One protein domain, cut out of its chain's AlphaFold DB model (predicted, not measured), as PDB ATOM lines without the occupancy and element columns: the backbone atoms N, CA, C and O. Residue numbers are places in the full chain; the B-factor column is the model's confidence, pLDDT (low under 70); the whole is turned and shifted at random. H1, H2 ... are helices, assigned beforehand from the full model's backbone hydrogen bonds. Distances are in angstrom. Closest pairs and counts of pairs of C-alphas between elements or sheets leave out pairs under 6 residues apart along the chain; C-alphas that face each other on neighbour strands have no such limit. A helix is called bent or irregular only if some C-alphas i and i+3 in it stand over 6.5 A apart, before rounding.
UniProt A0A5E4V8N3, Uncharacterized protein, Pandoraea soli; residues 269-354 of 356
ATOM      1  N   LYS A 269     212.596 234.399 213.768       81.44
ATOM      2  CA  LYS A 269     212.311 234.401 215.214       81.44
ATOM      3  C   LYS A 269     213.440 235.042 216.025       81.44
ATOM      4  O   LYS A 269     213.172 235.911 216.850       81.44
ATOM      5  N   SER A 270     214.689 234.650 215.769       81.44
ATOM      6  CA  SER A 270     215.865 235.174 216.482       81.44
ATOM      7  C   SER A 270     216.035 236.677 216.256       81.44
ATOM      8  O   SER A 270     216.265 237.434 217.198       81.44
ATOM      9  N   LEU A 271     215.858 237.129 215.010       87.31
ATOM     10  CA  LEU A 271     215.904 238.546 214.656       87.31
ATOM     11  C   LEU A 271     214.744 239.327 215.278       87.31
ATOM     12  O   LEU A 271     214.963 240.430 215.771       87.31
ATOM     13  N   ALA A 272     213.529 238.768 215.294       86.44
ATOM     14  CA  ALA A 272     212.376 239.433 215.896       86.44
ATOM     15  C   ALA A 272     212.570 239.652 217.403       86.44
ATOM     16  O   ALA A 272     212.266 240.731 217.905       86.44
ATOM     17  N   LEU A 273     213.134 238.665 218.108       82.62
ATOM     18  CA  LEU A 273     213.481 238.777 219.529       82.62
ATOM     19  C   LEU A 273     214.543 239.856 219.768       82.62
ATOM     20  O   LEU A 273     214.374 240.695 220.649       82.62
ATOM     21  N   LEU A 274     215.596 239.879 218.949       84.56
ATOM     22  CA  LEU A 274     216.668 240.870 219.043       84.56
ATOM     23  C   LEU A 274     216.170 242.300 218.747       84.56
ATOM     24  O   LEU A 274     216.556 243.258 219.414       84.56
ATOM     25  N   TYR A 275     215.274 242.456 217.771       88.69
ATOM     26  CA  TYR A 275     214.646 243.736 217.432       88.69
ATOM     27  C   TYR A 275     213.642 244.200 218.484       88.69
ATOM     28  O   TYR A 275     213.579 245.396 218.764       88.69
ATOM     29  N   ALA A 276     212.881 243.275 219.066       83.44
ATOM     30  CA  ALA A 276     211.969 243.567 220.159       83.44
ATOM     31  C   ALA A 276     212.734 243.998 221.420       83.44
ATOM     32  O   ALA A 276     212.355 244.977 222.059       83.44
ATOM     33  N   TYR A 277     213.850 243.325 221.719       79.62
ATOM     34  CA  TYR A 277     214.772 243.707 222.785       79.62
ATOM     35  C   TYR A 277     215.299 245.138 222.593       79.62
ATOM     36  O   TYR A 277     215.176 245.964 223.496       79.62
ATOM     37  N   GLU A 278     215.812 245.470 221.404       83.56
ATOM     38  CA  GLU A 278     216.291 246.825 221.094       83.56
ATOM     39  C   GLU A 278     215.191 247.880 221.253       83.56
ATOM     40  O   GLU A 278     215.416 248.892 221.912       83.56
ATOM     41  N   ALA A 279     213.995 247.631 220.713       80.38
ATOM     42  CA  ALA A 279     212.878 248.567 220.800       80.38
ATOM     43  C   ALA A 279     212.469 248.843 222.258       80.38
ATOM     44  O   ALA A 279     212.187 249.987 222.623       80.38
ATOM     45  N   GLN A 280     212.476 247.809 223.102       73.88
ATOM     46  CA  GLN A 280     212.091 247.921 224.504       73.88
ATOM     47  C   GLN A 280     213.151 248.669 225.332       73.88
ATOM     48  O   GLN A 280     212.796 249.537 226.133       73.88
ATOM     49  N   VAL A 281     214.442 248.415 225.080       72.06
ATOM     50  CA  VAL A 281     215.560 249.168 225.684       72.06
ATOM     51  C   VAL A 281     215.515 250.643 225.265       72.06
ATOM     52  O   VAL A 281     215.650 251.528 226.108       72.06
ATOM     53  N   SER A 282     215.261 250.923 223.984       73.00
ATOM     54  CA  SER A 282     215.170 252.284 223.441       73.00
ATOM     55  C   SER A 282     213.958 253.072 223.974       73.00
ATOM     56  O   SER A 282     214.016 254.297 224.049       73.00
ATOM     57  N   SER A 283     212.880 252.394 224.395       69.75
ATOM     58  CA  SER A 283     211.687 253.025 224.990       69.75
ATOM     59  C   SER A 283     211.803 253.396 226.478       69.75
ATOM     60  O   SER A 283     210.857 253.943 227.037       69.75
ATOM     61  N   GLY A 284     212.948 253.133 227.122       60.44
ATOM     62  CA  GLY A 284     213.193 253.534 228.515       60.44
ATOM     63  C   GLY A 284     212.432 252.720 229.566       60.44
ATOM     64  O   GLY A 284     212.201 253.225 230.661       60.44
ATOM     65  N   GLY A 285     212.035 251.481 229.248       56.84
ATOM     66  CA  GLY A 285     211.416 250.578 230.223       56.84
ATOM     67  C   GLY A 285     212.332 250.323 231.427       56.84
ATOM     68  O   GLY A 285     213.550 250.228 231.270       56.84
ATOM     69  N   GLU A 286     211.755 250.237 232.630       49.88
ATOM     70  CA  GLU A 286     212.481 249.911 233.866       49.88
ATOM     71  C   GLU A 286     213.202 248.561 233.722       49.88
ATOM     72  O   GLU A 286     212.574 247.509 233.621       49.88
ATOM     73  N   PHE A 287     214.536 248.597 233.698       52.44
ATOM     74  CA  PHE A 287     215.386 247.424 233.488       52.44
ATOM     75  C   PHE A 287     216.602 247.402 234.418       52.44
ATOM     76  O   PHE A 287     217.733 247.163 233.983       52.44
ATOM     77  N   ASP A 288     216.372 247.590 235.718       46.31
ATOM     78  CA  ASP A 288     217.394 247.290 236.732       46.31
ATOM     79  C   ASP A 288     217.738 245.788 236.784       46.31
ATOM     80  O   ASP A 288     218.839 245.412 237.186       46.31
ATOM     81  N   GLU A 289     216.859 244.913 236.283       50.38
ATOM     82  CA  GLU A 289     217.128 243.473 236.209       50.38
ATOM     83  C   GLU A 289     217.968 243.052 234.985       50.38
ATOM     84  O   GLU A 289     218.645 242.035 235.065       50.38
ATOM     85  N   ILE A 290     217.993 243.804 233.869       50.31
ATOM     86  CA  ILE A 290     218.734 243.413 232.638       50.31
ATOM     87  C   ILE A 290     220.184 243.883 232.661       50.31
ATOM     88  O   ILE A 290     221.066 243.182 232.171       50.31
ATOM     89  N   ARG A 291     220.451 245.059 233.244       46.94
ATOM     90  CA  ARG A 291     221.821 245.589 233.352       46.94
ATOM     91  C   ARG A 291     222.763 244.666 234.129       46.94
ATOM     92  O   ARG A 291     223.967 244.780 233.951       46.94
ATOM     93  N   ASN A 292     222.204 243.765 234.935       47.06
ATOM     94  CA  ASN A 292     222.936 242.896 235.848       47.06
ATOM     95  C   ASN A 292     223.007 241.427 235.400       47.06
ATOM     96  O   ASN A 292     223.522 240.605 236.153       47.06
ATOM     97  N   VAL A 293     222.500 241.067 234.211       51.16
ATOM     98  CA  VAL A 293     222.689 239.706 233.680       51.16
ATOM     99  C   VAL A 293     223.854 239.711 232.702       51.16
ATOM    100  O   VAL A 293     223.694 240.004 231.518       51.16
ATOM    101  N   GLU A 294     225.041 239.406 233.218       49.41
ATOM    102  CA  GLU A 294     226.210 239.096 232.401       49.41
ATOM    103  C   GLU A 294     226.022 237.708 231.775       49.41
ATOM    104  O   GLU A 294     225.973 236.690 232.469       49.41
ATOM    105  N   TYR A 295     225.879 237.660 230.449       55.94
ATOM    106  CA  TYR A 295     225.893 236.414 229.683       55.94
ATOM    107  C   TYR A 295     227.322 236.178 229.189       55.94
ATOM    108  O   TYR A 295     227.653 236.465 228.038       55.94
ATOM    109  N   GLY A 296     228.192 235.728 230.096       60.97
ATOM    110  CA  GLY A 296     229.627 235.624 229.815       60.97
ATOM    111  C   GLY A 296     230.228 236.994 229.480       60.97
ATOM    112  O   GLY A 296     230.009 237.955 230.213       60.97
ATOM    113  N   ALA A 297     230.949 237.099 228.361       56.81
ATOM    114  CA  ALA A 297     231.592 238.339 227.910       56.81
ATOM    115  C   ALA A 297     230.652 239.337 227.194       56.81
ATOM    116  O   ALA A 297     231.090 240.421 226.813       56.81
ATOM    117  N   VAL A 298     229.377 238.989 226.974       62.25
ATOM    118  CA  VAL A 298     228.472 239.767 226.115       62.25
ATOM    119  C   VAL A 298     227.538 240.645 226.937       62.25
ATOM    120  O   VAL A 298     226.721 240.161 227.726       62.25
ATOM    121  N   THR A 299     227.618 241.957 226.722       68.19
ATOM    122  CA  THR A 299     226.825 242.931 227.471       68.19
ATOM    123  C   THR A 299     225.456 243.188 226.822       68.19
ATOM    124  O   THR A 299     225.288 243.087 225.601       68.19
ATOM    125  N   PRO A 300     224.459 243.642 227.606       69.56
ATOM    126  CA  PRO A 300     223.187 244.163 227.096       69.56
ATOM    127  C   PRO A 300     223.326 245.209 225.977       69.56
ATOM    128  O   PRO A 300     222.450 245.321 225.115       69.56
ATOM    129  N   ARG A 301     224.424 245.978 225.991       71.25
ATOM    130  CA  ARG A 301     224.749 246.994 224.985       71.25
ATOM    131  C   ARG A 301     225.216 246.367 223.675       71.25
ATOM    132  O   ARG A 301     224.831 246.862 222.617       71.25
ATOM    133  N   ASP A 302     225.970 245.274 223.735       72.56
ATOM    134  CA  ASP A 302     226.437 244.548 222.549       72.56
ATOM    135  C   ASP A 302     225.254 243.948 221.782       72.56
ATOM    136  O   ASP A 302     225.183 244.059 220.560       72.56
ATOM    137  N   MET A 303     224.246 243.437 222.499       76.31
ATOM    138  CA  MET A 303     222.975 242.992 221.908       76.31
ATOM    139  C   MET A 303     222.235 244.128 221.195       76.31
ATOM    140  O   MET A 303     221.755 243.959 220.073       76.31
ATOM    141  N   GLN A 304     222.170 245.311 221.811       77.75
ATOM    142  CA  GLN A 304     221.530 246.479 221.202       77.75
ATOM    143  C   GLN A 304     222.281 246.933 219.939       77.75
ATOM    144  O   GLN A 304     221.667 247.214 218.909       77.75
ATOM    145  N   GLN A 305     223.614 246.969 219.992       79.00
ATOM    146  CA  GLN A 305     224.452 247.323 218.847       79.00
ATOM    147  C   GLN A 305     224.317 246.310 217.709       79.00
ATOM    148  O   GLN A 305     224.164 246.712 216.554       79.00
ATOM    149  N   LEU A 306     224.295 245.014 218.027       83.31
ATOM    150  CA  LEU A 306     224.076 243.950 217.053       83.31
ATOM    151  C   LEU A 306     222.696 244.066 216.392       83.31
ATOM    152  O   LEU A 306     222.590 243.940 215.172       83.31
ATOM    153  N   ALA A 307     221.649 244.371 217.162       86.75
ATOM    154  CA  ALA A 307     220.299 244.586 216.643       86.75
ATOM    155  C   ALA A 307     220.259 245.721 215.608       86.75
ATOM    156  O   ALA A 307     219.754 245.540 214.496       86.75
ATOM    157  N   ILE A 308     220.838 246.877 215.954       85.38
ATOM    158  CA  ILE A 308     220.920 248.052 215.073       85.38
ATOM    159  C   ILE A 308     221.736 247.720 213.821       85.38
ATOM    160  O   ILE A 308     221.323 248.035 212.702       85.38
ATOM    161  N   PHE A 309     222.879 247.050 213.996       87.75
ATOM    162  CA  PHE A 309     223.735 246.629 212.895       87.75
ATOM    163  C   PHE A 309     222.973 245.727 211.919       87.75
ATOM    164  O   PHE A 309     222.878 246.056 210.734       87.75
ATOM    165  N   LEU A 310     222.368 244.639 212.402       88.25
ATOM    166  CA  LEU A 310     221.640 243.687 211.563       88.25
ATOM    167  C   LEU A 310     220.426 244.331 210.891       88.25
ATOM    168  O   LEU A 310     220.177 244.067 209.716       88.25
ATOM    169  N   ARG A 311     219.695 245.214 211.585       87.88
ATOM    170  CA  ARG A 311     218.542 245.920 211.004       87.88
ATOM    171  C   ARG A 311     218.942 246.781 209.805       87.88
ATOM    172  O   ARG A 311     218.201 246.832 208.834       87.88
ATOM    173  N   ASN A 312     220.117 247.405 209.842       87.00
ATOM    174  CA  ASN A 312     220.597 248.252 208.749       87.00
ATOM    175  C   ASN A 312     221.243 247.453 207.605       87.00
ATOM    176  O   ASN A 312     221.113 247.827 206.440       87.00
ATOM    177  N   HIS A 313     221.930 246.352 207.918       83.88
ATOM    178  CA  HIS A 313     222.705 245.593 206.930       83.88
ATOM    179  C   HIS A 313     221.881 244.527 206.202       83.88
ATOM    180  O   HIS A 313     222.138 244.254 205.027       83.88
ATOM    181  N   LEU A 314     220.868 243.944 206.857       86.62
ATOM    182  CA  LEU A 314     220.081 242.871 206.252       86.62
ATOM    183  C   LEU A 314     219.126 243.362 205.156       86.62
ATOM    184  O   LEU A 314     218.844 242.598 204.240       86.62
ATOM    185  N   VAL A 315     218.723 244.640 205.154       85.00
ATOM    186  CA  VAL A 315     217.837 245.234 204.126       85.00
ATOM    187  C   VAL A 315     218.400 245.079 202.709       85.00
ATOM    188  O   VAL A 315     217.664 244.818 201.758       85.00
ATOM    189  N   GLN A 316     219.718 245.235 202.558       82.44
ATOM    190  CA  GLN A 316     220.412 245.195 201.265       82.44
ATOM    191  C   GLN A 316     221.269 243.935 201.095       82.44
ATOM    192  O   GLN A 316     222.134 243.879 200.216       82.44
ATOM    193  N   HIS A 317     221.048 242.917 201.931       84.38
ATOM    194  CA  HIS A 317     221.857 241.712 201.886       84.38
ATOM    195  C   HIS A 317     221.657 240.949 200.569       84.38
ATOM    196  O   HIS A 317     220.558 240.881 200.016       84.38
ATOM    197  N   ARG A 318     222.741 240.369 200.041       78.56
ATOM    198  CA  ARG A 318     222.721 239.688 198.733       78.56
ATOM    199  C   ARG A 318     221.900 238.397 198.758       78.56
ATOM    200  O   ARG A 318     221.313 238.037 197.744       78.56
ATOM    201  N   ASP A 319     221.856 237.728 199.907       83.94
ATOM    202  CA  ASP A 319     221.046 236.527 200.121       83.94
ATOM    203  C   ASP A 319     219.562 236.887 200.298       83.94
ATOM    204  O   ASP A 319     219.207 237.725 201.130       83.94
ATOM    205  N   LEU A 320     218.696 236.252 199.504       85.25
ATOM    206  CA  LEU A 320     217.247 236.424 199.577       85.25
ATOM    207  C   LEU A 320     216.673 235.887 200.895       85.25
ATOM    208  O   LEU A 320     215.829 236.557 201.481       85.25
ATOM    209  N   ARG A 321     217.172 234.752 201.398       81.06
ATOM    210  CA  ARG A 321     216.652 234.110 202.618       81.06
ATOM    211  C   ARG A 321     216.824 235.003 203.840       81.06
ATOM    212  O   ARG A 321     215.933 235.114 204.670       81.06
ATOM    213  N   LEU A 322     217.965 235.685 203.922       84.44
ATOM    214  CA  LEU A 322     218.267 236.604 205.020       84.44
ATOM    215  C   LEU A 322     217.446 237.896 204.932       84.44
ATOM    216  O   LEU A 322     217.059 238.446 205.961       84.44
ATOM    217  N   ARG A 323     217.132 238.362 203.715       87.81
ATOM    218  CA  ARG A 323     216.214 239.491 203.503       87.81
ATOM    219  C   ARG A 323     214.777 239.142 203.879       87.81
ATOM    220  O   ARG A 323     214.098 239.974 204.473       87.81
ATOM    221  N   GLU A 324     214.330 237.936 203.547       88.56
ATOM    222  CA  GLU A 324     213.016 237.419 203.943       88.56
ATOM    223  C   GLU A 324     212.930 237.280 205.463       88.56
ATOM    224  O   GLU A 324     212.053 237.887 206.069       88.56
ATOM    225  N   ALA A 325     213.914 236.629 206.092       87.38
ATOM    226  CA  ALA A 325     213.981 236.508 207.546       87.38
ATOM    227  C   ALA A 325     213.979 237.872 208.255       87.38
ATOM    228  O   ALA A 325     213.309 238.046 209.270       87.38
ATOM    229  N   HIS A 326     214.695 238.857 207.709       91.25
ATOM    230  CA  HIS A 326     214.693 240.226 208.219       91.25
ATOM    231  C   HIS A 326     213.328 240.915 208.079       91.25
ATOM    232  O   HIS A 326     212.878 241.558 209.027       91.25
ATOM    233  N   ARG A 327     212.661 240.784 206.925       90.56
ATOM    234  CA  ARG A 327     211.327 241.361 206.704       90.56
ATOM    235  C   ARG A 327     210.305 240.753 207.662       90.56
ATOM    236  O   ARG A 327     209.617 241.495 208.354       90.56
ATOM    237  N   ASP A 328     210.274 239.428 207.752       90.44
ATOM    238  CA  ASP A 328     209.366 238.702 208.639       90.44
ATOM    239  C   ASP A 328     209.629 239.069 210.114       90.44
ATOM    240  O   ASP A 328     208.707 239.222 210.913       90.44
ATOM    241  N   ALA A 329     210.897 239.286 210.481       89.81
ATOM    242  CA  ALA A 329     211.271 239.727 211.820       89.81
ATOM    243  C   ALA A 329     210.794 241.147 212.160       89.81
ATOM    244  O   ALA A 329     210.437 241.407 213.310       89.81
ATOM    245  N   LEU A 330     210.789 242.072 211.192       90.69
ATOM    246  CA  LEU A 330     210.264 243.429 211.384       90.69
ATOM    247  C   LEU A 330     208.745 243.439 211.591       90.69
ATOM    248  O   LEU A 330     208.249 244.289 212.328       90.69
ATOM    249  N   GLU A 331     208.025 242.502 210.976       90.31
ATOM    250  CA  GLU A 331     206.582 242.325 211.183       90.31
ATOM    251  C   GLU A 331     206.279 241.710 212.558       90.31
ATOM    252  O   GLU A 331     205.359 242.154 213.245       90.31
ATOM    253  N   LEU A 332     207.095 240.746 213.001       86.31
ATOM    254  CA  LEU A 332     206.880 240.010 214.250       86.31
ATOM    255  C   LEU A 332     207.338 240.778 215.507       86.31
ATOM    256  O   LEU A 332     206.735 240.650 216.575       86.31
ATOM    257  N   ALA A 333     208.389 241.601 215.416       85.38
ATOM    258  CA  ALA A 333     208.962 242.290 216.579       85.38
ATOM    259  C   ALA A 333     207.958 243.186 217.350       85.38
ATOM    260  O   ALA A 333     207.920 243.098 218.579       85.38
ATOM    261  N   PRO A 334     207.094 243.999 216.705       83.50
ATOM    262  CA  PRO A 334     206.091 244.805 217.409       83.50
ATOM    263  C   PRO A 334     205.005 243.982 218.110       83.50
ATOM    264  O   PRO A 334     204.381 244.467 219.055       83.50
ATOM    265  N   GLU A 335     204.713 242.769 217.632       81.56
ATOM    266  CA  GLU A 335     203.796 241.846 218.314       81.56
ATOM    267  C   GLU A 335     204.441 241.319 219.591       81.56
ATOM    268  O   GLU A 335     203.847 241.415 220.663       81.56
ATOM    269  N   ILE A 336     205.701 240.892 219.487       76.25
ATOM    270  CA  ILE A 336     206.504 240.413 220.611       76.25
ATOM    271  C   ILE A 336     206.593 241.484 221.718       76.25
ATOM    272  O   ILE A 336     206.358 241.162 222.886       76.25
ATOM    273  N   VAL A 337     206.827 242.758 221.357       74.62
ATOM    274  CA  VAL A 337     206.831 243.906 222.296       74.62
ATOM    275  C   VAL A 337     205.486 244.088 222.996       74.62
ATOM    276  O   VAL A 337     205.455 244.284 224.209       74.62
ATOM    277  N   ARG A 338     204.367 243.960 222.273       72.19
ATOM    278  CA  ARG A 338     203.016 244.090 222.848       72.19
ATOM    279  C   ARG A 338     202.675 242.979 223.845       72.19
ATOM    280  O   ARG A 338     201.946 243.237 224.797       72.19
ATOM    281  N   THR A 339     203.208 241.772 223.663       67.94
ATOM    282  CA  THR A 339     202.996 240.633 224.578       67.94
ATOM    283  C   THR A 339     203.849 240.650 225.855       67.94
ATOM    284  O   THR A 339     203.628 239.809 226.721       67.94
ATOM    285  N   GLY A 340     204.817 241.565 226.009       58.59
ATOM    286  CA  GLY A 340     205.536 241.812 227.276       58.59
ATOM    287  C   GLY A 340     206.471 240.701 227.797       58.59
ATOM    288  O   GLY A 340     207.141 240.888 228.809       58.59
ATOM    289  N   HIS A 341     206.580 239.557 227.116       53.75
ATOM    290  CA  HIS A 341     207.287 238.350 227.586       53.75
ATOM    291  C   HIS A 341     208.774 238.245 227.164       53.75
ATOM    292  O   HIS A 341     209.339 237.154 227.110       53.75
ATOM    293  N   ILE A 342     209.430 239.357 226.831       56.28
ATOM    294  CA  ILE A 342     210.656 239.338 226.007       56.28
ATOM    295  C   ILE A 342     211.905 238.898 226.769       56.28
ATOM    296  O   ILE A 342     212.727 238.146 226.249       56.28
ATOM    297  N   VAL A 343     212.058 239.334 228.013       51.94
ATOM    298  CA  VAL A 343     213.392 239.396 228.628       51.94
ATOM    299  C   VAL A 343     213.925 238.024 229.044       51.94
ATOM    300  O   VAL A 343     215.105 237.739 228.864       51.94
ATOM    301  N   ARG A 344     213.060 237.134 229.546       47.25
ATOM    302  CA  ARG A 344     213.479 235.788 229.979       47.25
ATOM    303  C   ARG A 344     213.523 234.758 228.857       47.25
ATOM    304  O   ARG A 344     214.209 233.755 229.015       47.25
ATOM    305  N   LEU A 345     212.787 234.966 227.765       48.03
ATOM    306  CA  LEU A 345     212.686 234.007 226.660       48.03
ATOM    307  C   LEU A 345     213.714 234.291 225.563       48.03
ATOM    308  O   LEU A 345     214.349 233.350 225.099       48.03
ATOM    309  N   ALA A 346     213.946 235.564 225.213       50.31
ATOM    310  CA  ALA A 346     214.899 235.936 224.168       50.31
ATOM    311  C   ALA A 346     216.326 235.483 224.505       50.31
ATOM    312  O   ALA A 346     216.968 234.818 223.700       50.31
ATOM    313  N   ALA A 347     216.790 235.752 225.727       48.16
ATOM    314  CA  ALA A 347     218.139 235.376 226.139       48.16
ATOM    315  C   ALA A 347     218.322 233.855 226.290       48.16
ATOM    316  O   ALA A 347     219.379 233.320 225.970       48.16
ATOM    317  N   ARG A 348     217.283 233.129 226.728       46.28
ATOM    318  CA  ARG A 348     217.344 231.667 226.896       46.28
ATOM    319  C   ARG A 348     217.298 230.915 225.566       46.28
ATOM    320  O   ARG A 348     217.979 229.906 225.428       46.28
ATOM    321  N   GLU A 349     216.509 231.392 224.606       52.38
ATOM    322  CA  GLU A 349     216.377 230.779 223.275       52.38
ATOM    323  C   GLU A 349     217.551 231.136 222.353       52.38
ATOM    324  O   GLU A 349     217.997 230.287 221.586       52.38
ATOM    325  N   MET A 350     218.110 232.351 222.456       51.00
ATOM    326  CA  MET A 350     219.277 232.747 221.653       51.00
ATOM    327  C   MET A 350     220.553 231.983 222.038       51.00
ATOM    328  O   MET A 350     221.399 231.777 221.176       51.00
ATOM    329  N   VAL A 351     220.663 231.510 223.287       45.34
ATOM    330  CA  VAL A 351     221.789 230.681 223.761       45.34
ATOM    331  C   VAL A 351     221.538 229.179 223.547       45.34
ATOM    332  O   VAL A 351     222.463 228.447 223.214       45.34
ATOM    333  N   ARG A 352     220.290 228.693 223.651       42.12
ATOM    334  CA  ARG A 352     219.959 227.265 223.438       42.12
ATOM    335  C   ARG A 352     220.112 226.764 222.001       42.12
ATOM    336  O   ARG A 352     220.142 225.556 221.800       42.12
ATOM    337  N   GLY A 353     220.242 227.653 221.017       37.16
ATOM    338  CA  GLY A 353     220.561 227.270 219.636       37.16
ATOM    339  C   GLY A 353     221.952 226.641 219.448       37.16
ATOM    340  O   GLY A 353     222.301 226.332 218.315       37.16
ATOM    341  N   LEU A 354     222.730 226.487 220.526       36.16
ATOM    342  CA  LEU A 354     224.070 225.899 220.542       36.16
ATOM    343  C   LEU A 354     224.119 224.451 221.076       36.16
ATOM    344  O   LEU A 354     225.165 223.826 220.953       36.16
TER     345      LEU A 354
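AT A GLANCE: This is residues 269 to 354 of the 356 residues of an uncharacterized protein of Pandoraea soli (UniProt A0A5E4V8N3). The two long helices H2 and H3 meet near the tight link between them as a V, and H1 crosses between its arms toward the open end, packing on both. H4 packs on H1 at that end, and the long unnamed stretch of residues 283 to 299 loops round outside. The printed part has 86 residues with four named helices, H1 to H4 in chain order, and no named strand: all helix, with mostly crossed packing, no touching pair being at a shallow tilt. It is compact, with a radius of gyration of the C-alphas of 12.9 A and spans of 38 by 29 by 21 A.

HOW THE PARTS SIT: H3, residues 320 to 338, touches the hub H1, residues 269 to 282, at a steep tilt of 49 degrees, the same way; their closest C-alphas, of Ala 272 and Ala 329, are 4.2 A apart. H2, residues 300 to 316, touches H3 with residues 311 to 316 alone, meeting residues 322 to 326; the closest C-alphas are those of Leu 314 and Arg 323, 5.8 A. H2 and H3 run opposite ways at a steep tilt of 47 degrees. H1 also touches H2 at a steep 60 degrees, opposite ways, closest at C-alphas Glu 278 and Gln 304, 5.3 A. H4, residues 342 to 352, touches H1 at a steep 40 degrees, opposite ways, closest at C-alphas Leu 273 and Ala 346, 5.6 A. H3 and H4 are close but not clearly touching; H2 and H4 are apart. Every O i to N i+4 pair is within hydrogen-bond range in H1, against 11 of 13 in H2, 13 of 15 in H3 and 5 of 7 in H4.

IN THESE COORDINATES: H3 is 28.3 A long from first to last C-alpha, H2 26.0 A, H1 19.9 A and H4 15.5 A. H3 has a kink of 32 degrees near residue 331 and is irregular, but only just: C-alphas 331 and 334 are 6.7 A apart. C-alpha 269 is at (212.311, 234.401, 215.214) and C-alpha 352 at (219.959, 227.265, 223.438).

THE WHOLE: The C-alphas farthest apart, of Asp 288 and Arg 318, are 39.1 A apart. The printed part has no cut. The link from H1 to H2 is long, while those from H2 to H3 and H3 to H4 are tight. The mean pLDDT of the printed part is 71.2; residues 283 to 300 and 339 to 354 are under 70.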